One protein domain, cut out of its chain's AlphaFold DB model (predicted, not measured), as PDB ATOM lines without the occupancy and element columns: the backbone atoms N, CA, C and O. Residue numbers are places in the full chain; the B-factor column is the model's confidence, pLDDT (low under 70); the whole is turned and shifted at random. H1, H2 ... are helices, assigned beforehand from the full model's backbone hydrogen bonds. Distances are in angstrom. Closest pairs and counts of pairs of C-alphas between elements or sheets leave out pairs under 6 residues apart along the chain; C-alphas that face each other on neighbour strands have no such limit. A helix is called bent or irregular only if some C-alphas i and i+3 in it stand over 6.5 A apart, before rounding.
ATOM      1  N   VAL A   2     -53.091   3.694  11.060       92.56
ATOM      2  CA  VAL A   2     -53.249   2.423  10.314       92.56
ATOM      3  C   VAL A   2     -53.030   1.196  11.202       92.56
ATOM      4  O   VAL A   2     -53.937   0.391  11.349       92.56
ATOM      5  N   MET A   3     -51.892   1.117  11.900       92.12
ATOM      6  CA  MET A   3     -51.602  -0.013  12.792       92.12
ATOM      7  C   MET A   3     -52.627  -0.186  13.922       92.12
ATOM      8  O   MET A   3     -52.948  -1.314  14.280       92.12
ATOM      9  N   VAL A   4     -53.187   0.902  14.460       91.25
ATOM     10  CA  VAL A   4     -54.213   0.816  15.513       91.25
ATOM     11  C   VAL A   4     -55.481   0.160  14.970       91.25
ATOM     12  O   VAL A   4     -56.042  -0.711  15.625       91.25
ATOM     13  N   TYR A   5     -55.893   0.492  13.746       92.38
ATOM     14  CA  TYR A   5     -57.036  -0.169  13.112       92.38
ATOM     15  C   TYR A   5     -56.725  -1.596  12.649       92.38
ATOM     16  O   TYR A   5     -57.577  -2.472  12.761       92.38
ATOM     17  N   SER A   6     -55.502  -1.859  12.188       93.06
ATOM     18  CA  SER A   6     -55.110  -3.178  11.687       93.06
ATOM     19  C   SER A   6     -54.905  -4.213  12.793       93.06
ATOM     20  O   SER A   6     -55.333  -5.348  12.632       93.06
ATOM     21  N   VAL A   7     -54.248  -3.855  13.902       94.12
ATOM     22  CA  VAL A   7     -53.859  -4.817  14.956       94.12
ATOM     23  C   VAL A   7     -54.349  -4.441  16.358       94.12
ATOM     24  O   VAL A   7     -54.030  -5.131  17.331       94.12
ATOM     25  N   GLY A   8     -55.151  -3.378  16.486       90.25
ATOM     26  CA  GLY A   8     -55.729  -2.951  17.765       90.25
ATOM     27  C   GLY A   8     -56.641  -4.002  18.387       90.25
ATOM     28  O   GLY A   8     -56.540  -4.258  19.580       90.25
ATOM     29  N   HIS A   9     -57.442  -4.698  17.579       88.81
ATOM     30  CA  HIS A   9     -58.306  -5.784  18.055       88.81
ATOM     31  C   HIS A   9     -57.528  -7.028  18.531       88.81
ATOM     32  O   HIS A   9     -58.074  -7.836  19.275       88.81
ATOM     33  N   ILE A  10     -56.263  -7.182  18.121       92.88
ATOM     34  CA  ILE A  10     -55.399  -8.308  18.511       92.88
ATOM     35  C   ILE A  10     -54.653  -7.990  19.809       92.88
ATOM     36  O   ILE A  10     -54.569  -8.822  20.706       92.88
ATOM     37  N   SER A  11     -54.066  -6.794  19.891       90.75
ATOM     38  CA  SER A  11     -53.050  -6.468  20.902       90.75
ATOM     39  C   SER A  11     -53.362  -5.234  21.747       90.75
ATOM     40  O   SER A  11     -52.585  -4.914  22.642       90.75
ATOM     41  N   GLY A  12     -54.422  -4.487  21.432       88.56
ATOM     42  CA  GLY A  12     -54.645  -3.125  21.930       88.56
ATOM     43  C   GLY A  12     -53.797  -2.060  21.222       88.56
ATOM     44  O   GLY A  12     -54.027  -0.873  21.427       88.56
ATOM     45  N   ALA A  13     -52.841  -2.470  20.375       92.00
ATOM     46  CA  ALA A  13     -51.956  -1.607  19.593       92.00
ATOM     47  C   ALA A  13     -51.349  -0.446  20.402       92.00
ATOM     48  O   ALA A  13     -51.348   0.695  19.941       92.00
ATOM     49  N   HIS A  14     -50.788  -0.737  21.584       92.00
ATOM     50  CA  HIS A  14     -50.162   0.310  22.402       92.00
ATOM     51  C   HIS A  14     -48.988   0.972  21.674       92.00
ATOM     52  O   HIS A  14     -48.802   2.175  21.802       92.00
ATOM     53  N   LEU A  15     -48.204   0.175  20.925       89.69
ATOM     54  CA  LEU A  15     -47.088   0.601  20.054       89.69
ATOM     55  C   LEU A  15     -46.072   1.572  20.700       89.69
ATOM     56  O   LEU A  15     -45.291   2.206  20.001       89.69
ATOM     57  N   ASN A  16     -46.076   1.663  22.029       89.06
ATOM     58  CA  ASN A  16     -45.259   2.533  22.854       89.06
ATOM     59  C   ASN A  16     -45.174   1.944  24.288       89.06
ATOM     60  O   ASN A  16     -46.219   1.656  24.900       89.06
ATOM     61  N   PRO A  17     -43.963   1.790  24.859       88.88
ATOM     62  CA  PRO A  17     -43.777   1.374  26.248       88.88
ATOM     63  C   PRO A  17     -44.469   2.275  27.283       88.88
ATOM     64  O   PRO A  17     -45.075   1.752  28.216       88.88
ATOM     65  N   ALA A  18     -44.459   3.598  27.112       86.31
ATOM     66  CA  ALA A  18     -45.132   4.548  28.000       86.31
ATOM     67  C   ALA A  18     -46.657   4.356  28.004       86.31
ATOM     68  O   ALA A  18     -47.269   4.331  29.070       86.31
ATOM     69  N   VAL A  19     -47.268   4.123  26.835       89.31
ATOM     70  CA  VAL A  19     -48.704   3.785  26.735       89.31
ATOM     71  C   VAL A  19     -48.992   2.467  27.451       89.31
ATOM     72  O   VAL A  19     -49.942   2.363  28.221       89.31
ATOM     73  N   THR A  20     -48.139   1.464  27.243       92.31
ATOM     74  CA  THR A  20     -48.279   0.151  27.890       92.31
ATOM     75  C   THR A  20     -48.217   0.269  29.409       92.31
ATOM     76  O   THR A  20     -49.034  -0.326  30.113       92.31
ATOM     77  N   LEU A  21     -47.276   1.068  29.911       90.50
ATOM     78  CA  LEU A  21     -47.129   1.338  31.331       90.50
ATOM     79  C   LEU A  21     -48.341   2.097  31.883       90.50
ATOM     80  O   LEU A  21     -48.873   1.695  32.915       90.50
ATOM     81  N   ALA A  22     -48.828   3.121  31.177       87.75
ATOM     82  CA  ALA A  22     -50.018   3.871  31.569       87.75
ATOM     83  C   ALA A  22     -51.238   2.943  31.721       87.75
ATOM     84  O   ALA A  22     -51.901   2.942  32.760       87.75
ATOM     85  N   PHE A  23     -51.479   2.056  30.751       89.25
ATOM     86  CA  PHE A  23     -52.582   1.093  30.825       89.25
ATOM     87  C   PHE A  23     -52.410   0.110  31.980       89.25
ATOM     88  O   PHE A  23     -53.393  -0.234  32.640       89.25
ATOM     89  N   ALA A  24     -51.180  -0.325  32.258       92.75
ATOM     90  CA  ALA A  24     -50.901  -1.191  33.395       92.75
ATOM     91  C   ALA A  24     -51.173  -0.486  34.732       92.75
ATOM     92  O   ALA A  24     -51.841  -1.051  35.601       92.75
ATOM     93  N   THR A  25     -50.755   0.777  34.875       90.25
ATOM     94  CA  THR A  25     -51.032   1.588  36.074       90.25
ATOM     95  C   THR A  25     -52.515   1.874  36.275       90.25
ATOM     96  O   THR A  25     -52.982   1.886  37.410       90.25
ATOM     97  N   CYS A  26     -53.286   2.008  35.194       87.31
ATOM     98  CA  CYS A  26     -54.737   2.173  35.247       87.31
ATOM     99  C   CYS A  26     -55.503   0.847  35.423       87.31
ATOM    100  O   CYS A  26     -56.731   0.842  35.352       87.31
ATOM    101  N   GLY A  27     -54.812  -0.287  35.605       88.69
ATOM    102  CA  GLY A  27     -55.438  -1.606  35.763       88.69
ATOM    103  C   GLY A  27     -56.102  -2.146  34.491       88.69
ATOM    104  O   GLY A  27     -56.912  -3.066  34.561       88.69
ATOM    105  N   ARG A  28     -55.779  -1.576  33.325       88.25
ATOM    106  CA  ARG A  28     -56.328  -1.950  32.011       88.25
ATOM    107  C   ARG A  28     -55.442  -2.930  31.246       88.25
ATOM    108  O   ARG A  28     -55.893  -3.504  30.261       88.25
ATOM    109  N   PHE A  29     -54.208  -3.146  31.701       93.12
ATOM    110  CA  PHE A  29     -53.284  -4.113  31.115       93.12
ATOM    111  C   PHE A  29     -52.543  -4.905  32.207       93.12
ATOM    112  O   PHE A  29     -52.080  -4.321  33.187       93.12
ATOM    113  N   PRO A  30     -52.427  -6.240  32.097       95.69
ATOM    114  CA  PRO A  30     -51.809  -7.052  33.139       95.69
ATOM    115  C   PRO A  30     -50.302  -6.789  33.246       95.69
ATOM    116  O   PRO A  30     -49.543  -7.039  32.310       95.69
ATOM    117  N   TRP A  31     -49.847  -6.398  34.440       97.06
ATOM    118  CA  TRP A  31     -48.437  -6.107  34.746       97.06
ATOM    119  C   TRP A  31     -47.455  -7.206  34.328       97.06
ATOM    120  O   TRP A  31     -46.351  -6.912  33.883       97.06
ATOM    121  N   ARG A  32     -47.863  -8.479  34.403       97.00
ATOM    122  CA  ARG A  32     -47.025  -9.623  33.996       97.00
ATOM    123  C   ARG A  32     -46.688  -9.627  32.502       97.00
ATOM    124  O   ARG A  32     -45.681 -10.212  32.124       97.00
ATOM    125  N   GLN A  33     -47.516  -9.006  31.663       96.12
ATOM    126  CA  GLN A  33     -47.294  -8.930  30.216       96.12
ATOM    127  C   GLN A  33     -46.470  -7.702  29.811       96.12
ATOM    128  O   GLN A  33     -45.897  -7.700  28.726       96.12
ATOM    129  N   VAL A  34     -46.363  -6.685  30.677       96.62
ATOM    130  CA  VAL A  34     -45.662  -5.421  30.382       96.62
ATOM    131  C   VAL A  34     -44.224  -5.643  29.902       96.62
ATOM    132  O   VAL A  34     -43.889  -5.075  28.866       96.62
ATOM    133  N   PRO A  35     -43.382  -6.485  30.542       96.62
ATOM    134  CA  PRO A  35     -42.000  -6.658  30.092       96.62
ATOM    135  C   PRO A  35     -41.896  -7.243  28.681       96.62
ATOM    136  O   PRO A  35     -41.120  -6.751  27.867       96.62
ATOM    137  N   ALA A  36     -42.705  -8.260  28.365       96.75
ATOM    138  CA  ALA A  36     -42.712  -8.879  27.040       96.75
ATOM    139  C   ALA A  36     -43.251  -7.915  25.971       96.75
ATOM    140  O   ALA A  36     -42.705  -7.836  24.873       96.75
ATOM    141  N   TYR A  37     -44.287  -7.146  26.309       95.94
ATOM    142  CA  TYR A  37     -44.887  -6.168  25.406       95.94
ATOM    143  C   TYR A  37     -43.931  -4.993  25.128       95.94
ATOM    144  O   TYR A  37     -43.748  -4.605  23.976       95.94
ATOM    145  N   ALA A  38     -43.247  -4.487  26.161       95.00
ATOM    146  CA  ALA A  38     -42.214  -3.463  26.026       95.00
ATOM    147  C   ALA A  38     -41.007  -3.972  25.221       95.00
ATOM    148  O   ALA A  38     -40.509  -3.267  24.348       95.00
ATOM    149  N   ALA A  39     -40.577  -5.219  25.443       95.38
ATOM    150  CA  ALA A  39     -39.511  -5.830  24.651       95.38
ATOM    151  C   ALA A  39     -39.894  -5.939  23.165       95.38
ATOM    152  O   ALA A  39     -39.078  -5.618  22.300       95.38
ATOM    153  N   ALA A  40     -41.137  -6.317  22.850       95.19
ATOM    154  CA  ALA A  40     -41.640  -6.342  21.475       95.19
ATOM    155  C   ALA A  40     -41.657  -4.939  20.836       95.19
ATOM    156  O   ALA A  40     -41.308  -4.782  19.668       95.19
ATOM    157  N   GLN A  41     -42.005  -3.905  21.603       94.06
ATOM    158  CA  GLN A  41     -42.001  -2.517  21.129       94.06
ATOM    159  C   GLN A  41     -40.587  -2.005  20.843       94.06
ATOM    160  O   GLN A  41     -40.357  -1.432  19.783       94.06
ATOM    161  N   VAL A  42     -39.634  -2.251  21.746       92.94
ATOM    162  CA  VAL A  42     -38.232  -1.828  21.585       92.94
ATOM    163  C   VAL A  42     -37.549  -2.584  20.444       92.94
ATOM    164  O   VAL A  42     -36.807  -1.999  19.655       92.94
ATOM    165  N   THR A  43     -37.800  -3.887  20.316       93.12
ATOM    166  CA  THR A  43     -37.256  -4.673  19.196       93.12
ATOM    167  C   THR A  43     -37.862  -4.232  17.867       93.12
ATOM    168  O   THR A  43     -37.127  -4.055  16.897       93.12
ATOM    169  N   GLY A  44     -39.172  -3.969  17.829       91.81
ATOM    170  CA  GLY A  44     -39.856  -3.423  16.659       91.81
ATOM    171  C   GLY A  44     -39.338  -2.045  16.241       91.81
ATOM    172  O   GLY A  44     -39.055  -1.844  15.060       91.81
ATOM    173  N   SER A  45     -39.153  -1.113  17.185       87.06
ATOM    174  CA  SER A  45     -38.606   0.218  16.880       87.06
ATOM    175  C   SER A  45     -37.165   0.132  16.380       87.06
ATOM    176  O   SER A  45     -36.834   0.737  15.366       87.06
ATOM    177  N   THR A  46     -36.338  -0.708  17.007       88.06
ATOM    178  CA  THR A  46     -34.952  -0.945  16.576       88.06
ATOM    179  C   THR A  46     -34.898  -1.525  15.162       88.06
ATOM    180  O   THR A  46     -34.107  -1.071  14.336       88.06
ATOM    181  N   ALA A  47     -35.758  -2.499  14.847       90.56
ATOM    182  CA  ALA A  47     -35.843  -3.085  13.512       90.56
ATOM    183  C   ALA A  47     -36.315  -2.066  12.462       90.56
ATOM    184  O   ALA A  47     -35.774  -2.037  11.355       90.56
ATOM    185  N   ALA A  48     -37.274  -1.202  12.805       87.25
ATOM    186  CA  ALA A  48     -37.728  -0.123  11.931       87.25
ATOM    187  C   ALA A  48     -36.604   0.889  11.653       87.25
ATOM    188  O   ALA A  48     -36.328   1.185  10.491       87.25
ATOM    189  N   SER A  49     -35.896   1.350  12.689       83.38
ATOM    190  CA  SER A  49     -34.747   2.253  12.545       83.38
ATOM    191  C   SER A  49     -33.617   1.628  11.722       83.38
ATOM    192  O   SER A  49     -33.031   2.299  10.876       83.38
ATOM    193  N   LEU A  50     -33.325   0.336  11.920       85.94
ATOM    194  CA  LEU A  50     -32.322  -0.375  11.127       85.94
ATOM    195  C   LEU A  50     -32.743  -0.497   9.660       85.94
ATOM    196  O   LEU A  50     -31.930  -0.260   8.774       85.94
ATOM    197  N   THR A  51     -34.007  -0.833   9.401       88.31
ATOM    198  CA  THR A  51     -34.550  -0.916   8.037       88.31
ATOM    199  C   THR A  51     -34.403   0.420   7.324       88.31
ATOM    200  O   THR A  51     -33.941   0.471   6.188       88.31
ATOM    201  N   LEU A  52     -34.728   1.512   8.014       84.12
ATOM    202  CA  LEU A  52     -34.627   2.856   7.466       84.12
ATOM    203  C   LEU A  52     -33.172   3.228   7.147       84.12
ATOM    204  O   LEU A  52     -32.874   3.669   6.043       84.12
ATOM    205  N   ARG A  53     -32.241   2.911   8.053       81.69
ATOM    206  CA  ARG A  53     -30.799   3.077   7.822       81.69
ATOM    207  C   ARG A  53     -30.272   2.250   6.643       81.69
ATOM    208  O   ARG A  53     -29.374   2.695   5.940       81.69
ATOM    209  N   LEU A  54     -30.794   1.042   6.423       86.81
ATOM    210  CA  LEU A  54     -30.395   0.204   5.285       86.81
ATOM    211  C   LEU A  54     -30.923   0.744   3.949       86.81
ATOM    212  O   LEU A  54     -30.250   0.591   2.935       86.81
ATOM    213  N   LEU A  55     -32.105   1.363   3.948       86.25
ATOM    214  CA  LEU A  55     -32.727   1.917   2.744       86.25
ATOM    215  C   LEU A  55     -32.134   3.273   2.340       86.25
ATOM    216  O   LEU A  55     -31.927   3.507   1.153       86.25
ATOM    217  N   PHE A  56     -31.854   4.142   3.313       82.88
ATOM    218  CA  PHE A  56     -31.449   5.535   3.077       82.88
ATOM    219  C   PHE A  56     -29.967   5.809   3.380       82.88
ATOM    220  O   PHE A  56     -29.489   6.931   3.233       82.88
ATOM    221  N   GLY A  57     -29.204   4.785   3.768       76.50
ATOM    222  CA  GLY A  57     -27.790   4.923   4.108       76.50
ATOM    223  C   GLY A  57     -27.558   5.443   5.529       76.50
ATOM    224  O   GLY A  57     -28.482   5.681   6.304       76.50
ATOM    225  N   SER A  58     -26.283   5.570   5.902       68.12
ATOM    226  CA  SER A  58     -25.855   5.878   7.273       68.12
ATOM    227  C   SER A  58     -25.238   7.261   7.432       68.12
ATOM    228  O   SER A  58     -24.362   7.432   8.282       68.12
ATOM    229  N   GLU A  59     -25.643   8.216   6.601       70.12
ATOM    230  CA  GLU A  59     -25.163   9.585   6.738       70.12
ATOM    231  C   GLU A  59     -25.578  10.152   8.109       70.12
ATOM    232  O   GLU A  59     -26.684   9.859   8.578       70.12
ATOM    233  N   PRO A  60     -24.725  10.951   8.779       58.59
ATOM    234  CA  PRO A  60     -25.034  11.546  10.086       58.59
ATOM    235  C   PRO A  60     -26.317  12.388  10.090       58.59
ATOM    236  O   PRO A  60     -26.915  12.609  11.140       58.59
ATOM    237  N   GLU A  61     -26.729  12.848   8.910       56.94
ATOM    238  CA  GLU A  61     -27.927  13.647   8.663       56.94
ATOM    239  C   GLU A  61     -29.216  12.806   8.729       56.94
ATOM    240  O   GLU A  61     -30.288  13.345   8.978       56.94
ATOM    241  N   HIS A  62     -29.117  11.477   8.616       62.53
ATOM    242  CA  HIS A  62     -30.231  10.527   8.719       62.53
ATOM    243  C   HIS A  62     -30.361   9.959  10.143       62.53
ATOM    244  O   HIS A  62     -30.570   8.760  10.357       62.53
ATOM    245  N   PHE A  63     -30.185  10.804  11.161       61.81
ATOM    246  CA  PHE A  63     -30.441  10.407  12.542       61.81
ATOM    247  C   PHE A  63     -31.943  10.466  12.834       61.81
ATOM    248  O   PHE A  63     -32.513  11.528  13.057       61.81
ATOM    249  N   PHE A  64     -32.590   9.302  12.884       64.50
ATOM    250  CA  PHE A  64     -34.044   9.182  13.055       64.50
ATOM    251  C   PHE A  64     -34.538   9.309  14.512       64.50
ATOM    252  O   PHE A  64     -35.578   8.753  14.863       64.50
ATOM    253  N   GLY A  65     -33.782  10.002  15.367       63.34
ATOM    254  CA  GLY A  65     -34.113  10.248  16.771       63.34
ATOM    255  C   GLY A  65     -34.320  11.731  17.074       63.34
ATOM    256  O   GLY A  65     -34.006  12.606  16.269       63.34
ATOM    257  N   THR A  66     -34.845  12.035  18.257       64.25
ATOM    258  CA  THR A  66     -35.036  13.415  18.715       64.25
ATOM    259  C   THR A  66     -33.719  14.028  19.189       64.25
ATOM    260  O   THR A  66     -33.019  13.466  20.029       64.25
ATOM    261  N   VAL A  67     -33.382  15.211  18.664       66.56
ATOM    262  CA  VAL A  67     -32.222  16.000  19.106       66.56
ATOM    263  C   VAL A  67     -32.711  17.376  19.566       66.56
ATOM    264  O   VAL A  67     -33.284  18.105  18.751       66.56
ATOM    265  N   PRO A  68     -32.500  17.770  20.835       65.31
ATOM    266  CA  PRO A  68     -32.950  19.068  21.325       65.31
ATOM    267  C   PRO A  68     -32.294  20.211  20.529       65.31
ATOM    268  O   PRO A  68     -31.078  20.247  20.352       65.31
ATOM    269  N   SER A  69     -33.108  21.141  20.012       67.62
ATOM    270  CA  SER A  69     -32.617  22.341  19.303       67.62
ATOM    271  C   SER A  69     -32.389  23.529  20.237       67.62
ATOM    272  O   SER A  69     -31.550  24.384  19.954       67.62
ATOM    273  N   GLY A  70     -33.205  23.612  21.294       70.88
ATOM    274  CA  GLY A  70     -33.268  24.727  22.234       70.88
ATOM    275  C   GLY A  70     -32.617  24.398  23.574       70.88
ATOM    276  O   GLY A  70     -31.754  23.529  23.661       70.88
ATOM    277  N   SER A  71     -33.035  25.098  24.630       81.44
ATOM    278  CA  SER A  71     -32.586  24.768  25.985       81.44
ATOM    279  C   SER A  71     -33.189  23.445  26.458       81.44
ATOM    280  O   SER A  71     -34.337  23.130  26.136       81.44
ATOM    281  N   ASP A  72     -32.453  22.711  27.295       79.94
ATOM    282  CA  ASP A  72     -32.934  21.458  27.897       79.94
ATOM    283  C   ASP A  72     -34.284  21.647  28.599       79.94
ATOM    284  O   ASP A  72     -35.171  20.800  28.510       79.94
ATOM    285  N   VAL A  73     -34.477  22.806  29.240       82.25
ATOM    286  CA  VAL A  73     -35.731  23.173  29.911       82.25
ATOM    287  C   VAL A  73     -36.870  23.342  28.908       82.25
ATOM    288  O   VAL A  73     -37.971  22.856  29.152       82.25
ATOM    289  N   GLN A  74     -36.631  24.000  27.771       81.06
ATOM    290  CA  GLN A  74     -37.643  24.165  26.728       81.06
ATOM    291  C   GLN A  74     -38.049  22.812  26.131       81.06
ATOM    292  O   GLN A  74     -39.241  22.553  25.972       81.06
ATOM    293  N   SER A  75     -37.076  21.946  25.836       78.88
ATOM    294  CA  SER A  75     -37.338  20.594  25.336       78.88
ATOM    295  C   SER A  75     -38.092  19.747  26.358       78.88
ATOM    296  O   SER A  75     -39.073  19.111  25.993       78.88
ATOM    297  N   LEU A  76     -37.721  19.803  27.640       80.44
ATOM    298  CA  LEU A  76     -38.411  19.080  28.712       80.44
ATOM    299  C   LEU A  76     -39.866  19.538  28.883       80.44
ATOM    300  O   LEU A  76     -40.766  18.711  29.022       80.44
ATOM    301  N   VAL A  77     -40.107  20.853  28.872       85.00
ATOM    302  CA  VAL A  77     -41.464  21.412  28.975       85.00
ATOM    303  C   VAL A  77     -42.314  20.980  27.784       85.00
ATOM    304  O   VAL A  77     -43.469  20.597  27.965       85.00
ATOM    305  N   LEU A  78     -41.753  21.000  26.574       81.69
ATOM    306  CA  LEU A  78     -42.469  20.552  25.387       81.69
ATOM    307  C   LEU A  78     -42.775  19.052  25.441       81.69
ATOM    308  O   LEU A  78     -43.920  18.678  25.205       81.69
ATOM    309  N   GLU A  79     -41.797  18.224  25.811       80.31
ATOM    310  CA  GLU A  79     -41.950  16.773  25.976       80.31
ATOM    311  C   GLU A  79     -43.083  16.447  26.959       80.31
ATOM    312  O   GLU A  79     -43.944  15.605  26.688       80.31
ATOM    313  N   PHE A  80     -43.143  17.176  28.078       85.06
ATOM    314  CA  PHE A  80     -44.210  17.046  29.063       85.06
ATOM    315  C   PHE A  80     -45.584  17.385  28.472       85.06
ATOM    316  O   PHE A  80     -46.529  16.614  28.637       85.06
ATOM    317  N   ILE A  81     -45.706  18.512  27.761       87.56
ATOM    318  CA  ILE A  81     -46.976  18.967  27.177       87.56
ATOM    319  C   ILE A  81     -47.488  17.970  26.129       87.56
ATOM    320  O   ILE A  81     -48.648  17.555  26.189       87.56
ATOM    321  N   ILE A  82     -46.641  17.553  25.183       85.81
ATOM    322  CA  ILE A  82     -47.058  16.635  24.111       85.81
ATOM    323  C   ILE A  82     -47.392  15.242  24.661       85.81
ATOM    324  O   ILE A  82     -48.371  14.626  24.228       85.81
ATOM    325  N   THR A  83     -46.641  14.764  25.659       84.06
ATOM    326  CA  THR A  83     -46.902  13.478  26.320       84.06
ATOM    327  C   THR A  83     -48.199  13.529  27.113       84.06
ATOM    328  O   THR A  83     -48.999  12.596  27.040       84.06
ATOM    329  N   PHE A  84     -48.456  14.633  27.818       86.81
ATOM    330  CA  PHE A  84     -49.712  14.846  28.527       86.81
ATOM    331  C   PHE A  84     -50.908  14.772  27.573       86.81
ATOM    332  O   PHE A  84     -51.839  14.011  27.832       86.81
ATOM    333  N   TYR A  85     -50.870  15.484  26.440       88.12
ATOM    334  CA  TYR A  85     -51.949  15.426  25.450       88.12
ATOM    335  C   TYR A  85     -52.142  14.026  24.869       88.12
ATOM    336  O   TYR A  85     -53.278  13.560  24.764       88.12
ATOM    337  N   LEU A  86     -51.049  13.336  24.531       88.44
ATOM    338  CA  LEU A  86     -51.113  11.972  24.013       88.44
ATOM    339  C   LEU A  86     -51.771  11.027  25.023       88.44
ATOM    340  O   LEU A  86     -52.734  10.341  24.685       88.44
ATOM    341  N   MET A  87     -51.300  11.019  26.270       87.06
ATOM    342  CA  MET A  87     -51.827  10.129  27.308       87.06
ATOM    343  C   MET A  87     -53.261  10.477  27.705       87.06
ATOM    344  O   MET A  87     -54.059   9.570  27.949       87.06
ATOM    345  N   PHE A  88     -53.610  11.766  27.724       88.31
ATOM    346  CA  PHE A  88     -54.972  12.224  27.981       88.31
ATOM    347  C   PHE A  88     -55.937  11.712  26.907       88.31
ATOM    348  O   PHE A  88     -56.958  11.109  27.240       88.31
ATOM    349  N   VAL A  89     -55.593  11.881  25.623       90.25
ATOM    350  CA  VAL A  89     -56.431  11.407  24.512       90.25
ATOM    351  C   VAL A  89     -56.539   9.891  24.522       90.25
ATOM    352  O   VAL A  89     -57.655   9.382  24.459       90.25
ATOM    353  N   ILE A  90     -55.421   9.167  24.652       87.88
ATOM    354  CA  ILE A  90     -55.443   7.701  24.684       87.88
ATOM    355  C   ILE A  90     -56.326   7.211  25.837       87.88
ATOM    356  O   ILE A  90     -57.190   6.367  25.617       87.88
ATOM    357  N   SER A  91     -56.162   7.751  27.047       84.38
ATOM    358  CA  SER A  91     -56.979   7.341  28.195       84.38
ATOM    359  C   SER A  91     -58.458   7.646  27.966       84.38
ATOM    360  O   SER A  91     -59.301   6.786  28.218       84.38
ATOM    361  N   GLY A  92     -58.785   8.829  27.437       87.38
ATOM    362  CA  GLY A  92     -60.161   9.215  27.135       87.38
ATOM    363  C   GLY A  92     -60.831   8.275  26.132       87.38
ATOM    364  O   GLY A  92     -61.928   7.791  26.391       87.38
ATOM    365  N   VAL A  93     -60.163   7.953  25.020       88.94
ATOM    366  CA  VAL A  93     -60.764   7.111  23.970       88.94
ATOM    367  C   VAL A  93     -60.696   5.613  24.257       88.94
ATOM    368  O   VAL A  93     -61.489   4.862  23.700       88.94
ATOM    369  N   ALA A  94     -59.761   5.164  25.101       81.19
ATOM    370  CA  ALA A  94     -59.563   3.742  25.378       81.19
ATOM    371  C   ALA A  94     -60.202   3.257  26.686       81.19
ATOM    372  O   ALA A  94     -60.383   2.053  26.856       81.19
ATOM    373  N   THR A  95     -60.504   4.152  27.634       78.88
ATOM    374  CA  THR A  95     -61.001   3.748  28.963       78.88
ATOM    375  C   THR A  95     -62.428   4.191  29.269       78.88
ATOM    376  O   THR A  95     -63.055   3.587  30.146       78.88
ATOM    377  N   ASP A  96     -62.951   5.194  28.556       81.12
ATOM    378  CA  ASP A  96     -64.331   5.649  28.713       81.12
ATOM    379  C   ASP A  96     -65.274   4.818  27.836       81.12
ATOM    380  O   ASP A  96     -65.192   4.830  26.610       81.12
ATOM    381  N   ASN A  97     -66.223   4.124  28.466       77.25
ATOM    382  CA  ASN A  97     -67.234   3.329  27.765       77.25
ATOM    383  C   ASN A  97     -68.214   4.189  26.943       77.25
ATOM    384  O   ASN A  97     -68.984   3.649  26.155       77.25
ATOM    385  N   ARG A  98     -68.229   5.513  27.145       83.12
ATOM    386  CA  ARG A  98     -69.010   6.468  26.344       83.12
ATOM    387  C   ARG A  98     -68.284   6.885  25.066       83.12
ATOM    388  O   ARG A  98     -68.914   7.472  24.187       83.12
ATOM    389  N   ALA A  99     -66.981   6.625  24.962       81.69
ATOM    390  CA  ALA A  99     -66.209   6.946  23.775       81.69
ATOM    391  C   ALA A  99     -66.540   5.980  22.629       81.69
ATOM    392  O   ALA A  99     -66.761   4.784  22.826       81.69
ATOM    393  N   ILE A 100     -66.539   6.498  21.400       83.25
ATOM    394  CA  ILE A 100     -66.715   5.683  20.196       83.25
ATOM    395  C   ILE A 100     -65.383   4.979  19.916       83.25
ATOM    396  O   ILE A 100     -64.490   5.555  19.295       83.25
ATOM    397  N   GLY A 101     -65.242   3.737  20.386       79.44
ATOM    398  CA  GLY A 101     -63.997   2.967  20.271       79.44
ATOM    399  C   GLY A 101     -63.496   2.802  18.829       79.44
ATOM    400  O   GLY A 101     -62.290   2.815  18.592       79.44
ATOM    401  N   GLU A 102     -64.404   2.754  17.849       84.19
ATOM    402  CA  GLU A 102     -64.056   2.708  16.419       84.19
ATOM    403  C   GLU A 102     -63.297   3.950  15.933       84.19
ATOM    404  O   GLU A 102     -62.564   3.868  14.955       84.19
ATOM    405  N   LEU A 103     -63.416   5.092  16.620       88.69
ATOM    406  CA  LEU A 103     -62.685   6.320  16.291       88.69
ATOM    407  C   LEU A 103     -61.363   6.455  17.059       88.69
ATOM    408  O   LEU A 103     -60.616   7.406  16.815       88.69
ATOM    409  N   ALA A 104     -61.032   5.519  17.956       88.69
ATOM    410  CA  ALA A 104     -59.824   5.597  18.777       88.69
ATOM    411  C   ALA A 104     -58.551   5.689  17.920       88.69
ATOM    412  O   ALA A 104     -57.665   6.492  18.205       88.69
ATOM    413  N   GLY A 105     -58.473   4.933  16.819       89.81
ATOM    414  CA  GLY A 105     -57.321   4.975  15.915       89.81
ATOM    415  C   GLY A 105     -57.135   6.322  15.207       89.81
ATOM    416  O   GLY A 105     -55.990   6.736  14.990       89.81
ATOM    417  N   LEU A 106     -58.233   7.014  14.878       93.00
ATOM    418  CA  LEU A 106     -58.231   8.354  14.291       93.00
ATOM    419  C   LEU A 106     -57.837   9.393  15.339       93.00
ATOM    420  O   LEU A 106     -56.951  10.195  15.071       93.00
ATOM    421  N   ALA A 107     -58.438   9.345  16.529       92.38
ATOM    422  CA  ALA A 107     -58.139  10.279  17.611       92.38
ATOM    423  C   ALA A 107     -56.666  10.192  18.038       92.38
ATOM    424  O   ALA A 107     -55.946  11.184  17.974       92.38
ATOM    425  N   VAL A 108     -56.181   8.989  18.370       92.00
ATOM    426  CA  VAL A 108     -54.776   8.772  18.752       92.00
ATOM    427  C   VAL A 108     -53.837   9.124  17.597       92.00
ATOM    428  O   VAL A 108     -52.815   9.772  17.803       92.00
ATOM    429  N   GLY A 109     -54.188   8.747  16.363       90.94
ATOM    430  CA  GLY A 109     -53.397   9.077  15.176       90.94
ATOM    431  C   GLY A 109     -53.273  10.580  14.921       90.94
ATOM    432  O   GLY A 109     -52.174  11.053  14.638       90.94
ATOM    433  N   ALA A 110     -54.372  11.325  15.049       92.44
ATOM    434  CA  ALA A 110     -54.394  12.774  14.892       92.44
ATOM    435  C   ALA A 110     -53.590  13.473  15.998       92.44
ATOM    436  O   ALA A 110     -52.835  14.395  15.704       92.44
ATOM    437  N   THR A 111     -53.680  13.008  17.247       91.69
ATOM    438  CA  THR A 111     -52.877  13.551  18.353       91.69
ATOM    439  C   THR A 111     -51.385  13.325  18.145       91.69
ATOM    440  O   THR A 111     -50.610  14.261  18.307       91.69
ATOM    441  N   VAL A 112     -50.967  12.124  17.726       89.00
ATOM    442  CA  VAL A 112     -49.555  11.859  17.398       89.00
ATOM    443  C   VAL A 112     -49.079  12.764  16.259       89.00
ATOM    444  O   VAL A 112     -48.006  13.348  16.364       89.00
ATOM    445  N   LEU A 113     -49.883  12.937  15.201       87.62
ATOM    446  CA  LEU A 113     -49.545  13.837  14.094       87.62
ATOM    447  C   LEU A 113     -49.356  15.284  14.572       87.62
ATOM    448  O   LEU A 113     -48.352  15.909  14.241       87.62
ATOM    449  N   LEU A 114     -50.290  15.803  15.372       85.25
ATOM    450  CA  LEU A 114     -50.186  17.148  15.941       85.25
ATOM    451  C   LEU A 114     -48.938  17.290  16.814       85.25
ATOM    452  O   LEU A 114     -48.190  18.251  16.650       85.25
ATOM    453  N   ASN A 115     -48.668  16.321  17.688       84.88
ATOM    454  CA  ASN A 115     -47.484  16.330  18.543       84.88
ATOM    455  C   ASN A 115     -46.190  16.406  17.730       84.88
ATOM    456  O   ASN A 115     -45.302  17.174  18.085       84.88
ATOM    457  N   VAL A 116     -46.095  15.664  16.623       77.81
ATOM    458  CA  VAL A 116     -44.933  15.710  15.724       77.81
ATOM    459  C   VAL A 116     -44.792  17.082  15.063       77.81
ATOM    460  O   VAL A 116     -43.678  17.596  14.984       77.81
ATOM    461  N   LEU A 117     -45.895  17.709  14.641       79.94
ATOM    462  CA  LEU A 117     -45.860  19.061  14.074       79.94
ATOM    463  C   LEU A 117     -45.352  20.088  15.095       79.94
ATOM    464  O   LEU A 117     -44.478  20.882  14.769       79.94
ATOM    465  N   PHE A 118     -45.846  20.052  16.336       76.50
ATOM    466  CA  PHE A 118     -45.409  20.976  17.389       76.50
ATOM    467  C   PHE A 118     -43.972  20.715  17.849       76.50
ATOM    468  O   PHE A 118     -43.184  21.652  17.964       76.50
ATOM    469  N   ALA A 119     -43.612  19.454  18.086       69.31
ATOM    470  CA  ALA A 119     -42.262  19.080  18.489       69.31
ATOM    471  C   ALA A 119     -41.233  19.393  17.398       69.31
ATOM    472  O   ALA A 119     -40.128  19.830  17.708       69.31
ATOM    473  N   GLY A 120     -41.609  19.260  16.126       65.44
ATOM    474  CA  GLY A 120     -40.780  19.636  14.986       65.44
ATOM    475  C   GLY A 120     -40.473  21.134  14.882       65.44
ATOM    476  O   GLY A 120     -39.437  21.505  14.344       65.44
ATOM    477  N   LEU A 121     -41.319  22.018  15.423       65.38
ATOM    478  CA  LEU A 121     -41.029  23.461  15.445       65.38
ATOM    479  C   LEU A 121     -39.919  23.827  16.442       65.38
ATOM    480  O   LEU A 121     -39.276  24.864  16.296       65.38
ATOM    481  N   VAL A 122     -39.709  22.995  17.466       60.34
ATOM    482  CA  VAL A 122     -38.772  23.255  18.572       60.34
ATOM    483  C   VAL A 122     -37.558  22.330  18.533       60.34
ATOM    484  O   VAL A 122     -36.510  22.682  19.056       60.34
ATOM    485  N   SER A 123     -37.667  21.162  17.912       56.09
ATOM    486  CA  SER A 123     -36.573  20.230  17.651       56.09
ATOM    487  C   SER A 123     -36.049  20.465  16.227       56.09
ATOM    488  O   SER A 123     -36.831  20.790  15.340       56.09
TER     489      SER A 123
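AT A GLANCE: This is residues 2 to 123 of the 137 residues of an uncharacterized protein of Aegilops tauschii subsp. strangulata (UniProt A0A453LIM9). Two helical hairpins make a loose, open frame: H4 and H5, two long helices side by side, form one wall, and the short H2 with the long H3 forms the other. The short H1 packs on H5 near its first residues and H2 comes close to H4, while H3 runs apart from H5 and residues 57 to 71 cross back from H3 to H4 with no named element. The printed part has 122 residues with five named helices, H1 to H5 in that order, and no named strand; the class is all helix. It is only just compact, close to loose, with a radius of gyration of the C-alphas of 15.9 A, and the C-alphas span 46 by 31 by 26 A.

HOW THE PARTS SIT: H1, residues 2 to 11, and H5, residues 101 to 122, only just touch, with 3 pairs of C-alphas within 8 A; the closest C-alphas are those of Val 4 and Gly 105, 5.2 A apart. H5 touches H1 with residue 105 alone, and the two run opposite ways at a steep tilt of 54 degrees. H2, residues 17 to 25, and H3, residues 31 to 56, form a helical hairpin, opposite ways at a shallow tilt of 13 degrees. Their closest C-alphas, of Pro 17 and Ala 38, are 5.1 A apart, and H3 touches H2 with residues 31 to 42 alone. H2 and H4, residues 72 to 95, are close but not clearly touching: the C-alphas of Val 19 and Met 87, the closest, are 7.1 A apart. H4 and H5 form the other helical hairpin, with 22 pairs of C-alphas within 8 A, the closest those of Val 93 and Ala 104 at 5.5 A, at a shallow tilt of 7 degrees. The helix packing is mostly aligned, only just: 2 of 3 touching pairs are at a shallow tilt. H3 is apart from H1, H4 and H5. Every O i to N i+4 pair is within hydrogen-bond range in H2 and H4, against 4 of 6 in H1, 20 of 22 in H3 and 15 of 18 in H5.

IN THESE COORDINATES: H1 begins at C-alpha 2, (-53.249, 2.423, 10.314), and is irregular, with C-alphas 6 and 9 being 7.6 A apart. H2 measures 12.2 A from first to last C-alpha. H3 measures 37.8 A, ends at C-alpha 56, (-31.449, 5.535, 3.077), and is irregular, with C-alphas 32 and 35 being 7.0 A apart. H4 measures 33.2 A. H5 measures 32.4 A, ends at C-alpha 122, (-38.772, 23.255, 18.572), and is irregular, with C-alphas 102 and 105 being 7.1 A apart.

THE WHOLE: The C-alphas of Glu 59 and Arg 98 are the two farthest apart, at 48.1 A. The printed part has no cut. The link from H3 to H4 is long, with 15 residues; the other three are tight. Mean pLDDT of the printed part is 84.5, and it is under 70 at residue 58, residues 60 to 69 and residues 119 to 123.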